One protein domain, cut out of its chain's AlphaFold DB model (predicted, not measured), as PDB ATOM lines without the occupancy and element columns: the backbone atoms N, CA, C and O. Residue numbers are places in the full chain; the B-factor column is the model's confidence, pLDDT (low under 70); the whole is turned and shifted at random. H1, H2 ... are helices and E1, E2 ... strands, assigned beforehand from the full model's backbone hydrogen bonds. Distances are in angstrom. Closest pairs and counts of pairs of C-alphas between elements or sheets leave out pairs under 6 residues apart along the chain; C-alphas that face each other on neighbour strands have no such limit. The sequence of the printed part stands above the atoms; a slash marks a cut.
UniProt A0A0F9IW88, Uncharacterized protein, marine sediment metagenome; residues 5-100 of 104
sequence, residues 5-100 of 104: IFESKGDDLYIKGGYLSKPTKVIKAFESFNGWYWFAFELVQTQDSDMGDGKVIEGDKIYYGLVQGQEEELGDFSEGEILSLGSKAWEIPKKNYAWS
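AT A GLANCE: This is residues 5 to 100 of the 104 residues of an uncharacterized protein of marine sediment metagenome (UniProt A0A0F9IW88). A strongly twisted sheet of five strands curls round one short helix, H1, and a small three-stranded sheet, E1 to E3, stands at one end, partly face to face with it, its strands crossing those of the larger sheet. The printed part has 96 residues with eight named strands and one named helix, in the order E1 E2 E3 E4 E5 E6 E7 H1 E8. Both sheets are antiparallel, ordered E7 E6 E5 E4 E8 and E1 E2 E3. The class is mostly strand; the whole is compact, with a radius of gyration of the C-alphas of 13.5 A, but elongated, spanning 41 by 27 by 24 A.

HOW THE PARTS SIT: E1, residues 5 to 9, E2, 12 to 17, and E3, 20 to 25, form a meander, each strand the antiparallel neighbour of the one before; N 7 and O 14 are 2.8 A apart, N 15 and O 24 2.9 A, within hydrogen-bond range. E3 runs on into E4, residues 28 to 32, at 89 degrees. E4, E5, 37 to 50, E6, 56 to 68, and E7, 72 to 78, form a second meander, with N 30 and O 38 2.9 A, N 62 and O 45 3.0 A, and N 65 and O 75 2.9 A apart. E5 bends by 113 degrees at residue 42, E6 by 94 degrees at residue 59. H1, residues 79 to 84, is on this sheet; its closest C-alpha pair with E6 is Gly 80 and Asp 60, 5.3 A. Every O i to N i+4 pair in H1 is within hydrogen-bond range. E8, residues 89 to 91, is antiparallel to E4, with N 31 and O 90 3.0 A apart. The two sheets make a sandwich, two sheets face to face, their strands at 73 degrees; the closest C-alphas of E3 and E5 are Lys 25 and Phe 41, 5.9 A.

IN THESE COORDINATES: E1 begins at C-alpha 5 (-36.441, -39.618, 24.952). E2 is 17.3 A long, E5 22.4 A, E6 25.7 A and E7 16.4 A. E8 ends at C-alpha 91 (-18.510, -32.690, 33.460).

THE WHOLE: The C-alphas farthest apart, Gly 10 and Gly 54, are 42.6 A apart. The printed part has no cut, its links between named elements are tight, and no printed residue is under 70 in pLDDT.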
ATOM      1  N   ILE A   5     -37.014 -38.446  25.612       94.25
ATOM      2  CA  ILE A   5     -36.441 -39.618  24.952       94.25
ATOM      3  C   ILE A   5     -35.002 -39.289  24.564       94.25
ATOM      4  O   ILE A   5     -34.750 -38.290  23.889       94.25
ATOM      5  N   PHE A   6     -34.083 -40.166  24.967       94.81
ATOM      6  CA  PHE A   6     -32.643 -40.040  24.756       94.81
ATOM      7  C   PHE A   6     -32.195 -40.894  23.563       94.81
ATOM      8  O   PHE A   6     -32.254 -42.129  23.597       94.81
ATOM      9  N   GLU A   7     -31.713 -40.237  22.511       94.75
ATOM     10  CA  GLU A   7     -31.242 -40.852  21.270       94.75
ATOM     11  C   GLU A   7     -29.749 -40.597  21.069       94.75
ATOM     12  O   GLU A   7     -29.304 -39.455  20.992       94.75
ATOM     13  N   SER A   8     -28.965 -41.663  20.932       94.31
ATOM     14  CA  SER A   8     -27.527 -41.557  20.671       94.31
ATOM     15  C   SER A   8     -27.238 -41.769  19.190       94.31
ATOM     16  O   SER A   8     -27.811 -42.661  18.563       94.31
ATOM     17  N   LYS A   9     -26.341 -40.957  18.626       92.44
ATOM     18  CA  LYS A   9     -25.843 -41.085  17.249       92.44
ATOM     19  C   LYS A   9     -24.320 -40.987  17.276       92.44
ATOM     20  O   LYS A   9     -23.768 -39.892  17.308       92.44
ATOM     21  N   GLY A  10     -23.648 -42.139  17.296       89.06
ATOM     22  CA  GLY A  10     -22.219 -42.192  17.624       89.06
ATOM     23  C   GLY A  10     -21.983 -41.692  19.052       89.06
ATOM     24  O   GLY A  10     -22.708 -42.093  19.961       89.06
ATOM     25  N   ASP A  11     -21.030 -40.775  19.220       89.31
ATOM     26  CA  ASP A  11     -20.713 -40.142  20.512       89.31
ATOM     27  C   ASP A  11     -21.613 -38.939  20.845       89.31
ATOM     28  O   ASP A  11     -21.468 -38.319  21.898       89.31
ATOM     29  N   ASP A  12     -22.519 -38.553  19.943       93.50
ATOM     30  CA  ASP A  12     -23.449 -37.456  20.189       93.50
ATOM     31  C   ASP A  12     -24.741 -37.969  20.848       93.50
ATOM     32  O   ASP A  12     -25.270 -39.033  20.506       93.50
ATOM     33  N   LEU A  13     -25.286 -37.162  21.759       96.38
ATOM     34  CA  LEU A  13     -26.580 -37.383  22.399       96.38
ATOM     35  C   LEU A  13     -27.589 -36.331  21.933       96.38
ATOM     36  O   LEU A  13     -27.287 -35.139  21.863       96.38
ATOM     37  N   TYR A  14     -28.800 -36.792  21.638       96.69
ATOM     38  CA  TYR A  14     -29.957 -35.983  21.294       96.69
ATOM     39  C   TYR A  14     -31.099 -36.286  22.258       96.69
ATOM     40  O   TYR A  14     -31.342 -37.443  22.602       96.69
ATOM     41  N   ILE A  15     -31.827 -35.248  22.657       96.38
ATOM     42  CA  ILE A  15     -32.998 -35.357  23.526       96.38
ATOM     43  C   ILE A  15     -34.214 -34.816  22.774       96.38
ATOM     44  O   ILE A  15     -34.133 -33.788  22.100       96.38
ATOM     45  N   LYS A  16     -35.342 -35.523  22.847       95.50
ATOM     46  CA  LYS A  16     -36.619 -35.113  22.240       95.50
ATOM     47  C   LYS A  16     -37.793 -35.392  23.178       95.50
ATOM     48  O   LYS A  16     -37.661 -36.198  24.093       95.50
ATOM     49  N   GLY A  17     -38.949 -34.792  22.912       93.75
ATOM     50  CA  GLY A  17     -40.142 -34.941  23.751       93.75
ATOM     51  C   GLY A  17     -40.275 -33.832  24.796       93.75
ATOM     52  O   GLY A  17     -39.582 -32.817  24.726       93.75
ATOM     53  N   GLY A  18     -41.202 -34.008  25.736       91.19
ATOM     54  CA  GLY A  18     -41.590 -32.969  26.689       91.19
ATOM     55  C   GLY A  18     -42.018 -31.689  25.972       91.19
ATOM     56  O   GLY A  18     -42.955 -31.706  25.174       91.19
ATOM     57  N   TYR A  19     -41.309 -30.594  26.243       91.81
ATOM     58  CA  TYR A  19     -41.553 -29.282  25.636       91.81
ATOM     59  C   TYR A  19     -40.630 -28.966  24.444       91.81
ATOM     60  O   TYR A  19     -40.699 -27.875  23.883       91.81
ATOM     61  N   LEU A  20     -39.772 -29.907  24.028       94.25
ATOM     62  CA  LEU A  20     -38.877 -29.717  22.885       94.25
ATOM     63  C   LEU A  20     -39.631 -29.918  21.565       94.25
ATOM     64  O   LEU A  20     -40.190 -30.983  21.307       94.25
ATOM     65  N   SER A  21     -39.574 -28.918  20.684       93.25
ATOM     66  CA  SER A  21     -40.213 -28.964  19.358       93.25
ATOM     67  C   SER A  21     -39.506 -29.892  18.362       93.25
ATOM     68  O   SER A  21     -40.108 -30.325  17.379       93.25
ATOM     69  N   LYS A  22     -38.227 -30.203  18.598       95.50
ATOM     70  CA  LYS A  22     -37.395 -31.073  17.758       95.50
ATOM     71  C   LYS A  22     -36.343 -31.806  18.598       95.50
ATOM     72  O   LYS A  22     -36.015 -31.344  19.692       95.50
ATOM     73  N   PRO A  23     -35.762 -32.909  18.087       97.00
ATOM     74  CA  PRO A  23     -34.572 -33.498  18.687       97.00
ATOM     75  C   PRO A  23     -33.462 -32.455  18.798       97.00
ATOM     76  O   PRO A  23     -33.056 -31.854  17.801       97.00
ATOM     77  N   THR A  24     -32.990 -32.241  20.019       97.88
ATOM     78  CA  THR A  24     -32.031 -31.194  20.354       97.88
ATOM     79  C   THR A  24     -30.735 -31.836  20.820       97.88
ATOM     80  O   THR A  24     -30.748 -32.793  21.592       97.88
ATOM     81  N   LYS A  25     -29.615 -31.368  20.268       97.44
ATOM     82  CA  LYS A  25     -28.291 -31.935  20.520       97.44
ATOM     83  C   LYS A  25     -27.767 -31.460  21.872       97.44
ATOM     84  O   LYS A  25     -27.797 -30.266  22.145       97.44
ATOM     85  N   VAL A  26     -27.223 -32.382  22.657       97.94
ATOM     86  CA  VAL A  26     -26.474 -32.061  23.873       97.94
ATOM     87  C   VAL A  26     -25.085 -31.561  23.484       97.94
ATOM     88  O   VAL A  26     -24.321 -32.277  22.830       97.94
ATOM     89  N   ILE A  27     -24.767 -30.324  23.863       97.81
ATOM     90  CA  ILE A  27     -23.461 -29.697  23.606       97.81
ATOM     91  C   ILE A  27     -22.518 -29.813  24.800       97.81
ATOM     92  O   ILE A  27     -21.302 -29.816  24.616       97.81
ATOM     93  N   LYS A  28     -23.082 -29.932  26.005       98.19
ATOM     94  CA  LYS A  28     -22.358 -30.124  27.255       98.19
ATOM     95  C   LYS A  28     -23.229 -30.898  28.237       98.19
ATOM     96  O   LYS A  28     -24.450 -30.765  28.197       98.19
ATOM     97  N   ALA A  29     -22.629 -31.715  29.096       98.06
ATOM     98  CA  ALA A  29     -23.381 -32.435  30.111       98.06
ATOM     99  C   ALA A  29     -22.603 -32.577  31.413       98.06
ATOM    100  O   ALA A  29     -21.379 -32.715  31.399       98.06
ATOM    101  N   PHE A  30     -23.338 -32.601  32.516       98.44
ATOM    102  CA  PHE A  30     -22.817 -32.800  33.861       98.44
ATOM    103  C   PHE A  30     -23.618 -33.889  34.561       98.44
ATOM    104  O   PHE A  30     -24.811 -34.051  34.296       98.44
ATOM    105  N   GLU A  31     -22.969 -34.614  35.462       97.75
ATOM    106  CA  GLU A  31     -23.629 -35.553  36.363       97.75
ATOM    107  C   GLU A  31     -23.159 -35.337  37.797       97.75
ATOM    108  O   GLU A  31     -22.078 -34.795  38.040       97.75
ATOM    109  N   SER A  32     -23.978 -35.763  38.749       97.38
ATOM    110  CA  SER A  32     -23.639 -35.758  40.166       97.38
ATOM    111  C   SER A  32     -23.564 -37.164  40.753       97.38
ATOM    112  O   SER A  32     -24.160 -38.122  40.257       97.38
ATOM    113  N   PHE A  33     -22.913 -37.271  41.912       94.94
ATOM    114  CA  PHE A  33     -22.795 -38.524  42.668       94.94
ATOM    115  C   PHE A  33     -24.146 -39.142  43.072       94.94
ATOM    116  O   PHE A  33     -24.213 -40.335  43.362       94.94
ATOM    117  N   ASN A  34     -25.213 -38.339  43.131       93.62
ATOM    118  CA  ASN A  34     -26.559 -38.774  43.503       93.62
ATOM    119  C   ASN A  34     -27.492 -38.959  42.291       93.62
ATOM    120  O   ASN A  34     -28.703 -39.078  42.473       93.62
ATOM    121  N   GLY A  35     -26.946 -39.005  41.069       93.56
ATOM    122  CA  GLY A  35     -27.695 -39.346  39.857       93.56
ATOM    123  C   GLY A  35     -28.536 -38.208  39.275       93.56
ATOM    124  O   GLY A  35     -29.507 -38.478  38.557       93.56
ATOM    125  N   TRP A  36     -28.186 -36.956  39.587       96.81
ATOM    126  CA  TRP A  36     -28.678 -35.806  38.834       96.81
ATOM    127  C   TRP A  36     -27.859 -35.647  37.561       96.81
ATOM    128  O   TRP A  36     -26.659 -35.922  37.551       96.81
ATOM    129  N   TYR A  37     -28.515 -35.183  36.502       97.75
ATOM    130  CA  TYR A  37     -27.871 -34.852  35.239       97.75
ATOM    131  C   TYR A  37     -28.313 -33.473  34.762       97.75
ATOM    132  O   TYR A  37     -29.480 -33.114  34.906       97.75
ATOM    133  N   TRP A  38     -27.400 -32.744  34.133       98.38
ATOM    134  CA  TRP A  38     -27.672 -31.483  33.447       98.38
ATOM    135  C   TRP A  38     -27.198 -31.621  32.006       98.38
ATOM    136  O   TRP A  38     -26.013 -31.837  31.768       98.38
ATOM    137  N   PHE A  39     -28.110 -31.522  31.043       98.19
ATOM    138  CA  PHE A  39     -27.834 -31.657  29.614       98.19
ATOM    139  C   PHE A  39     -28.044 -30.313  28.920       98.19
ATOM    140  O   PHE A  39     -29.178 -29.925  28.654       98.19
ATOM    141  N   ALA A  40     -26.956 -29.614  28.612       98.44
ATOM    142  CA  ALA A  40     -26.986 -28.317  27.946       98.44
ATOM    143  C   ALA A  40     -27.248 -28.468  26.446       98.44
ATOM    144  O   ALA A  40     -26.609 -29.283  25.769       98.44
ATOM    145  N   PHE A  41     -28.130 -27.626  25.916       98.31
ATOM    146  CA  PHE A  41     -28.440 -27.526  24.491       98.31
ATOM    147  C   PHE A  41     -27.819 -26.284  23.851       98.31
ATOM    148  O   PHE A  41     -27.371 -26.345  22.705       98.31
ATOM    149  N   GLU A  42     -27.746 -25.184  24.597       98.19
ATOM    150  CA  GLU A  42     -27.172 -23.917  24.148       98.19
ATOM    151  C   GLU A  42     -26.528 -23.157  25.310       98.19
ATOM    152  O   GLU A  42     -26.951 -23.283  26.458       98.19
ATOM    153  N   LEU A  43     -25.485 -22.381  25.004       98.38
ATOM    154  CA  LEU A  43     -24.941 -21.380  25.919       98.38
ATOM    155  C   LEU A  43     -25.768 -20.105  25.743       98.38
ATOM    156  O   LEU A  43     -25.747 -19.520  24.662       98.38
ATOM    157  N   VAL A  44     -26.474 -19.691  26.790       98.12
ATOM    158  CA  VAL A  44     -27.357 -18.517  26.762       98.12
ATOM    159  C   VAL A  44     -26.538 -17.248  26.948       98.12
ATOM    160  O   VAL A  44     -26.620 -16.323  26.144       98.12
ATOM    161  N   GLN A  45     -25.723 -17.213  28.002       97.88
ATOM    162  CA  GLN A  45     -24.902 -16.054  28.330       97.88
ATOM    163  C   GLN A  45     -23.724 -16.413  29.233       97.88
ATOM    164  O   GLN A  45     -23.599 -17.530  29.743       97.88
ATOM    165  N   THR A  46     -22.856 -15.426  29.425       98.00
ATOM    166  CA  THR A  46     -21.799 -15.442  30.430       98.00
ATOM    167  C   THR A  46     -22.001 -14.247  31.349       98.00
ATOM    168  O   THR A  46     -22.245 -13.142  30.863       98.00
ATOM    169  N   GLN A  47     -21.944 -14.469  32.657       96.19
ATOM    170  CA  GLN A  47     -22.189 -13.453  33.678       96.19
ATOM    171  C   GLN A  47     -21.344 -13.725  34.921       96.19
ATOM    172  O   GLN A  47     -20.873 -14.838  35.107       96.19
ATOM    173  N   ASP A  48     -21.208 -12.738  35.799       96.81
ATOM    174  CA  ASP A  48     -20.743 -13.007  37.156       96.81
ATOM    175  C   ASP A  48     -21.943 -13.451  38.002       96.81
ATOM    176  O   ASP A  48     -22.992 -12.796  37.997       96.81
ATOM    177  N   SER A  49     -21.810 -14.577  38.701       93.69
ATOM    178  CA  SER A  49     -22.888 -15.166  39.506       93.69
ATOM    179  C   SER A  49     -22.553 -15.086  40.992       93.69
ATOM    180  O   SER A  49     -21.542 -15.630  41.435       93.69
ATOM    181  N   ASP A  50     -23.403 -14.409  41.766       91.81
ATOM    182  CA  ASP A  50     -23.337 -14.396  43.232       91.81
ATOM    183  C   ASP A  50     -24.048 -15.634  43.789       91.81
ATOM    184  O   ASP A  50     -25.236 -15.849  43.544       91.81
ATOM    185  N   MET A  51     -23.311 -16.444  44.546       85.00
ATOM    186  CA  MET A  51     -23.794 -17.696  45.134       85.00
ATOM    187  C   MET A  51     -24.576 -17.485  46.442       85.00
ATOM    188  O   MET A  51     -25.023 -18.450  47.063       85.00
ATOM    189  N   GLY A  52     -24.723 -16.239  46.904       83.38
ATOM    190  CA  GLY A  52     -25.442 -15.884  48.130       83.38
ATOM    191  C   GLY A  52     -24.670 -16.174  49.425       83.38
ATOM    192  O   GLY A  52     -25.147 -15.845  50.510       83.38
ATOM    193  N   ASP A  53     -23.469 -16.752  49.330       85.12
ATOM    194  CA  ASP A  53     -22.534 -16.991  50.440       85.12
ATOM    195  C   ASP A  53     -21.345 -16.007  50.436       85.12
ATOM    196  O   ASP A  53     -20.356 -16.206  51.147       85.12
ATOM    197  N   GLY A  54     -21.443 -14.941  49.636       83.25
ATOM    198  CA  GLY A  54     -20.388 -13.949  49.438       83.25
ATOM    199  C   GLY A  54     -19.302 -14.382  48.451       83.25
ATOM    200  O   GLY A  54     -18.324 -13.652  48.282       83.25
ATOM    201  N   LYS A  55     -19.444 -15.544  47.799       87.81
ATOM    202  CA  LYS A  55     -18.589 -15.940  46.677       87.81
ATOM    203  C   LYS A  55     -19.231 -15.538  45.359       87.81
ATOM    204  O   LYS A  55     -20.401 -15.819  45.106       87.81
ATOM    205  N   VAL A  56     -18.411 -14.947  44.501       94.06
ATOM    206  CA  VAL A  56     -18.759 -14.641  43.116       94.06
ATOM    207  C   VAL A  56     -18.027 -15.618  42.211       94.06
ATOM    208  O   VAL A  56     -16.819 -15.819  42.350       94.06
ATOM    209  N   ILE A  57     -18.764 -16.230  41.293       94.44
ATOM    210  CA  ILE A  57     -18.194 -16.982  40.183       94.44
ATOM    211  C   ILE A  57     -18.063 -16.014  39.013       94.44
ATOM    212  O   ILE A  57     -19.059 -15.656  38.388       94.44
ATOM    213  N   GLU A  58     -16.837 -15.572  38.751       95.88
ATOM    214  CA  GLU A  58     -16.541 -14.695  37.620       95.88
ATOM    215  C   GLU A  58     -16.656 -15.459  36.295       95.88
ATOM    216  O   GLU A  58     -16.136 -16.571  36.158       95.88
ATOM    217  N   GLY A  59     -17.313 -14.853  35.304       96.38
ATOM    218  CA  GLY A  59     -17.449 -15.440  33.968       96.38
ATOM    219  C   GLY A  59     -18.195 -16.782  33.938       96.38
ATOM    220  O   GLY A  59     -17.889 -17.644  33.107       96.38
ATOM    221  N   ASP A  60     -19.157 -16.963  34.839       97.56
ATOM    222  CA  ASP A  60     -20.049 -18.114  34.889       97.56
ATOM    223  C   ASP A  60     -20.855 -18.260  33.592       97.56
ATOM    224  O   ASP A  60     -21.341 -17.287  33.011       97.56
ATOM    225  N   LYS A  61     -21.002 -19.501  33.129       98.50
ATOM    226  CA  LYS A  61     -21.719 -19.833  31.900       98.50
ATOM    227  C   LYS A  61     -23.093 -20.374  32.233       98.50
ATOM    228  O   LYS A  61     -23.226 -21.412  32.880       98.50
ATOM    229  N   ILE A  62     -24.103 -19.698  31.705       98.31
ATOM    230  CA  ILE A  62     -25.495 -20.103  31.843       98.31
ATOM    231  C   ILE A  62     -25.903 -20.855  30.587       98.31
ATOM    232  O   ILE A  62     -25.823 -20.322  29.476       98.31
ATOM    233  N   TYR A  63     -26.332 -22.098  30.762       98.69
ATOM    234  CA  TYR A  63     -26.803 -22.945  29.677       98.69
ATOM    235  C   TYR A  63     -28.300 -23.164  29.791       98.69
ATOM    236  O   TYR A  63     -28.794 -23.417  30.884       98.69
ATOM    237  N   TYR A  64     -28.989 -23.174  28.656       98.38
ATOM    238  CA  TYR A  64     -30.346 -23.692  28.575       98.38
ATOM    239  C   TYR A  64     -30.289 -25.185  28.261       98.38
ATOM    240  O   TYR A  64     -29.545 -25.633  27.373       98.38
ATOM    241  N   GLY A  65     -31.068 -25.978  28.989       98.19
ATOM    242  CA  GLY A  65     -31.053 -27.419  28.826       98.19
ATOM    243  C   GLY A  65     -32.030 -28.178  29.712       98.19
ATOM    244  O   GLY A  65     -32.935 -27.609  30.319       98.19
ATOM    245  N   LEU A  66     -31.853 -29.498  29.747       97.81
ATOM    246  CA  LEU A  66     -32.654 -30.409  30.563       97.81
ATOM    247  C   LEU A  66     -31.905 -30.769  31.847       97.81
ATOM    248  O   LEU A  66     -30.815 -31.340  31.788       97.81
ATOM    249  N   VAL A  67     -32.537 -30.535  32.992       97.19
ATOM    250  CA  VAL A  67     -32.129 -31.065  34.292       97.19
ATOM    251  C   VAL A  67     -32.948 -32.314  34.590       97.19
ATOM    252  O   VAL A  67     -34.177 -32.304  34.558       97.19
ATOM    253  N   GLN A  68     -32.259 -33.413  34.871       95.62
ATOM    254  CA  GLN A  68     -32.856 -34.682  35.258       95.62
ATOM    255  C   GLN A  68     -32.481 -34.981  36.714       95.62
ATOM    256  O   GLN A  68     -31.455 -35.603  36.986       95.62
ATOM    257  N   GLY A  69     -33.313 -34.528  37.654       92.12
ATOM    258  CA  GLY A  69     -33.100 -34.664  39.096       92.12
ATOM    259  C   GLY A  69     -34.189 -35.506  39.756       92.12
ATOM    260  O   GLY A  69     -34.458 -36.631  39.317       92.12
ATOM    261  N   GLN A  70     -34.796 -34.961  40.814       90.06
ATOM    262  CA  GLN A  70     -36.036 -35.493  41.397       90.06
ATOM    263  C   GLN A  70     -37.193 -35.390  40.400       90.06
ATOM    264  O   GLN A  70     -37.882 -36.375  40.156       90.06
ATOM    265  N   GLU A  71     -37.321 -34.224  39.774       90.19
ATOM    266  CA  GLU A  71     -38.209 -33.966  38.649       90.19
ATOM    267  C   GLU A  71     -37.378 -33.622  37.406       90.19
ATOM    268  O   GLU A  71     -36.176 -33.342  37.485       90.19
ATOM    269  N   GLU A  72     -38.013 -33.706  36.239       94.19
ATOM    270  CA  GLU A  72     -37.410 -33.293  34.973       94.19
ATOM    271  C   GLU A  72     -37.793 -31.843  34.674       94.19
ATOM    272  O   GLU A  72     -38.975 -31.538  34.488       94.19
ATOM    273  N   GLU A  73     -36.798 -30.967  34.574       95.50
ATOM    274  CA  GLU A  73     -36.989 -29.531  34.369       95.50
ATOM    275  C   GLU A  73     -36.235 -29.054  33.132       95.50
ATOM    276  O   GLU A  73     -35.091 -29.432  32.896       95.50
ATOM    277  N   LEU A  74     -36.891 -28.227  32.322       96.62
ATOM    278  CA  LEU A  74     -36.301 -27.622  31.135       96.62
ATOM    279  C   LEU A  74     -36.134 -26.126  31.398       96.62
ATOM    280  O   LEU A  74     -37.132 -25.438  31.616       96.62
ATOM    281  N   GLY A  75     -34.900 -25.637  31.381       96.81
ATOM    282  CA  GLY A  75     -34.599 -24.262  31.760       96.81
ATOM    283  C   GLY A  75     -33.106 -23.963  31.799       96.81
ATOM    284  O   GLY A  75     -32.285 -24.763  31.348       96.81
ATOM    285  N   ASP A  76     -32.790 -22.792  32.338       97.81
ATOM    286  CA  ASP A  76     -31.425 -22.296  32.458       97.81
ATOM    287  C   ASP A  76     -30.758 -22.838  33.725       97.81
ATOM    288  O   ASP A  76     -31.383 -22.916  34.785       97.81
ATOM    289  N   PHE A  77     -29.479 -23.192  33.635       97.69
ATOM    290  CA  PHE A  77     -28.665 -23.589  34.781       97.69
ATOM    291  C   PHE A  77     -27.230 -23.069  34.665       97.69
ATOM    292  O   PHE A  77     -26.691 -22.894  33.568       97.69
ATOM    293  N   SER A  78     -26.608 -22.839  35.823       97.31
ATOM    294  CA  SER A  78     -25.237 -22.346  35.956       97.31
ATOM    295  C   SER A  78     -24.228 -23.499  35.936       97.31
ATOM    296  O   SER A  78     -24.321 -24.443  36.722       97.31
ATOM    297  N   GLU A  79     -23.235 -23.433  35.045       97.94
ATOM    298  CA  GLU A  79     -22.090 -24.355  35.076       97.94
ATOM    299  C   GLU A  79     -21.233 -24.137  36.326       97.94
ATOM    300  O   GLU A  79     -20.795 -25.105  36.949       97.94
ATOM    301  N   GLY A  80     -21.017 -22.881  36.713       96.31
ATOM    302  CA  GLY A  80     -20.263 -22.512  37.900       96.31
ATOM    303  C   GLY A  80     -20.854 -23.106  39.172       96.31
ATOM    304  O   GLY A  80     -20.125 -23.702  39.964       96.31
ATOM    305  N   GLU A  81     -22.171 -23.012  39.345       95.12
ATOM    306  CA  GLU A  81     -22.888 -23.593  40.479       95.12
ATOM    307  C   GLU A  81     -22.695 -25.110  40.537       95.12
ATOM    308  O   GLU A  81     -22.330 -25.638  41.588       95.12
ATOM    309  N   ILE A  82     -22.840 -25.808  39.405       96.69
ATOM    310  CA  ILE A  82     -22.625 -27.259  39.331       96.69
ATOM    311  C   ILE A  82     -21.188 -27.612  39.739       96.69
ATOM    312  O   ILE A  82     -20.977 -28.488  40.577       96.69
ATOM    313  N   LEU A  83     -20.186 -26.923  39.189       95.44
ATOM    314  CA  LEU A  83     -18.776 -27.193  39.484       95.44
ATOM    315  C   LEU A  83     -18.379 -26.788  40.913       95.44
ATOM    316  O   LEU A  83     -17.477 -27.396  41.495       95.44
ATOM    317  N   SER A  84     -19.082 -25.829  41.522       93.94
ATOM    318  CA  SER A  84     -18.881 -25.440  42.924       93.94
ATOM    319  C   SER A  84     -19.182 -26.581  43.908       93.94
ATOM    320  O   SER A  84     -18.656 -26.599  45.024       93.94
ATOM    321  N   LEU A  85     -19.952 -27.592  43.478       94.19
ATOM    322  CA  LEU A  85     -20.223 -28.808  44.249       94.19
ATOM    323  C   LEU A  85     -18.972 -29.694  44.419       94.19
ATOM    324  O   LEU A  85     -18.993 -30.660  45.192       94.19
ATOM    325  N   GLY A  86     -17.873 -29.376  43.726       94.12
ATOM    326  CA  GLY A  86     -16.593 -30.067  43.825       94.12
ATOM    327  C   GLY A  86     -16.716 -31.528  43.404       94.12
ATOM    328  O   GLY A  86     -17.326 -31.845  42.393       94.12
ATOM    329  N   SER A  87     -16.201 -32.459  44.208       95.31
ATOM    330  CA  SER A  87     -16.238 -33.898  43.892       95.31
ATOM    331  C   SER A  87     -17.645 -34.516  43.840       95.31
ATOM    332  O   SER A  87     -17.775 -35.725  43.659       95.31
ATOM    333  N   LYS A  88     -18.699 -33.726  44.067       97.38
ATOM    334  CA  LYS A  88     -20.094 -34.171  44.024       97.38
ATOM    335  C   LYS A  88     -20.728 -34.011  42.643       97.38
ATOM    336  O   LYS A  88     -21.755 -34.646  42.421       97.38
ATOM    337  N   ALA A  89     -20.152 -33.217  41.744       97.88
ATOM    338  CA  ALA A  89     -20.614 -33.101  40.365       97.88
ATOM    339  C   ALA A  89     -19.446 -32.861  39.409       97.88
ATOM    340  O   ALA A  89     -18.446 -32.249  39.772       97.88
ATOM    341  N   TRP A  90     -19.548 -33.377  38.190       97.88
ATOM    342  CA  TRP A  90     -18.480 -33.274  37.203       97.88
ATOM    343  C   TRP A  90     -19.033 -33.209  35.786       97.88
ATOM    344  O   TRP A  90     -20.136 -33.672  35.495       97.88
ATOM    345  N   GLU A  91     -18.237 -32.630  34.889       98.12
ATOM    346  CA  GLU A  91     -18.510 -32.690  33.460       98.12
ATOM    347  C   GLU A  91     -18.389 -34.136  32.971       98.12
ATOM    348  O   GLU A  91     -17.389 -34.822  33.208       98.12
ATOM    349  N   ILE A  92     -19.410 -34.597  32.255       97.50
ATOM    350  CA  ILE A  92     -19.419 -35.921  31.652       97.50
ATOM    351  C   ILE A  92     -18.472 -35.893  30.442       97.50
ATOM    352  O   ILE A  92     -18.623 -35.048  29.556       97.50
ATOM    353  N   PRO A  93     -17.516 -36.829  30.322       95.62
ATOM    354  CA  PRO A  93     -16.724 -36.951  29.105       95.62
ATOM    355  C   PRO A  93     -17.629 -37.224  27.899       95.62
ATOM    356  O   PRO A  93     -18.464 -38.121  27.958       95.62
ATOM    357  N   LYS A  94     -17.425 -36.528  26.773       93.69
ATOM    358  CA  LYS A  94     -18.300 -36.640  25.589       93.69
ATOM    359  C   LYS A  94     -18.585 -38.084  25.141       93.69
ATOM    360  O   LYS A  94     -19.728 -38.433  24.879       93.69
ATOM    361  N   LYS A  95     -17.566 -38.949  25.144       93.44
ATOM    362  CA  LYS A  95     -17.685 -40.390  24.828       93.44
ATOM    363  C   LYS A  95     -18.698 -41.156  25.699       93.44
ATOM    364  O   LYS A  95     -19.148 -42.233  25.325       93.44
ATOM    365  N   ASN A  96     -19.043 -40.618  26.867       94.62
ATOM    366  CA  ASN A  96     -19.978 -41.228  27.804       94.62
ATOM    367  C   ASN A  96     -21.416 -40.726  27.613       94.62
ATOM    368  O   ASN A  96     -22.326 -41.345  28.157       94.62
ATOM    369  N   TYR A  97     -21.652 -39.678  26.810       93.69
ATOM    370  CA  TYR A  97     -22.986 -39.085  26.632       93.69
ATOM    371  C   TYR A  97     -24.032 -40.112  26.206       93.69
ATOM    372  O   TYR A  97     -25.174 -40.049  26.648       93.69
ATOM    373  N   ALA A  98     -23.650 -41.091  25.384       89.06
ATOM    374  CA  ALA A  98     -24.569 -42.117  24.910       89.06
ATOM    375  C   ALA A  98     -25.177 -42.985  26.031       89.06
ATOM    376  O   ALA A  98     -26.230 -43.594  25.827       89.06
ATOM    377  N   TRP A  99     -24.539 -43.028  27.200       88.44
ATOM    378  CA  TRP A  99     -24.901 -43.882  28.331       88.44
ATOM    379  C   TRP A  99     -25.544 -43.110  29.492       88.44
ATOM    380  O   TRP A  99     -26.233 -43.710  30.313       88.44
ATOM    381  N   SER A 100     -25.353 -41.793  29.552       90.62
ATOM    382  CA  SER A 100     -25.801 -40.935  30.654       90.62
ATOM    383  C   SER A 100     -27.314 -40.680  30.652       90.62
ATOM    384  O   SER A 100     -27.943 -40.591  29.598       90.62
TER     385      SER A 100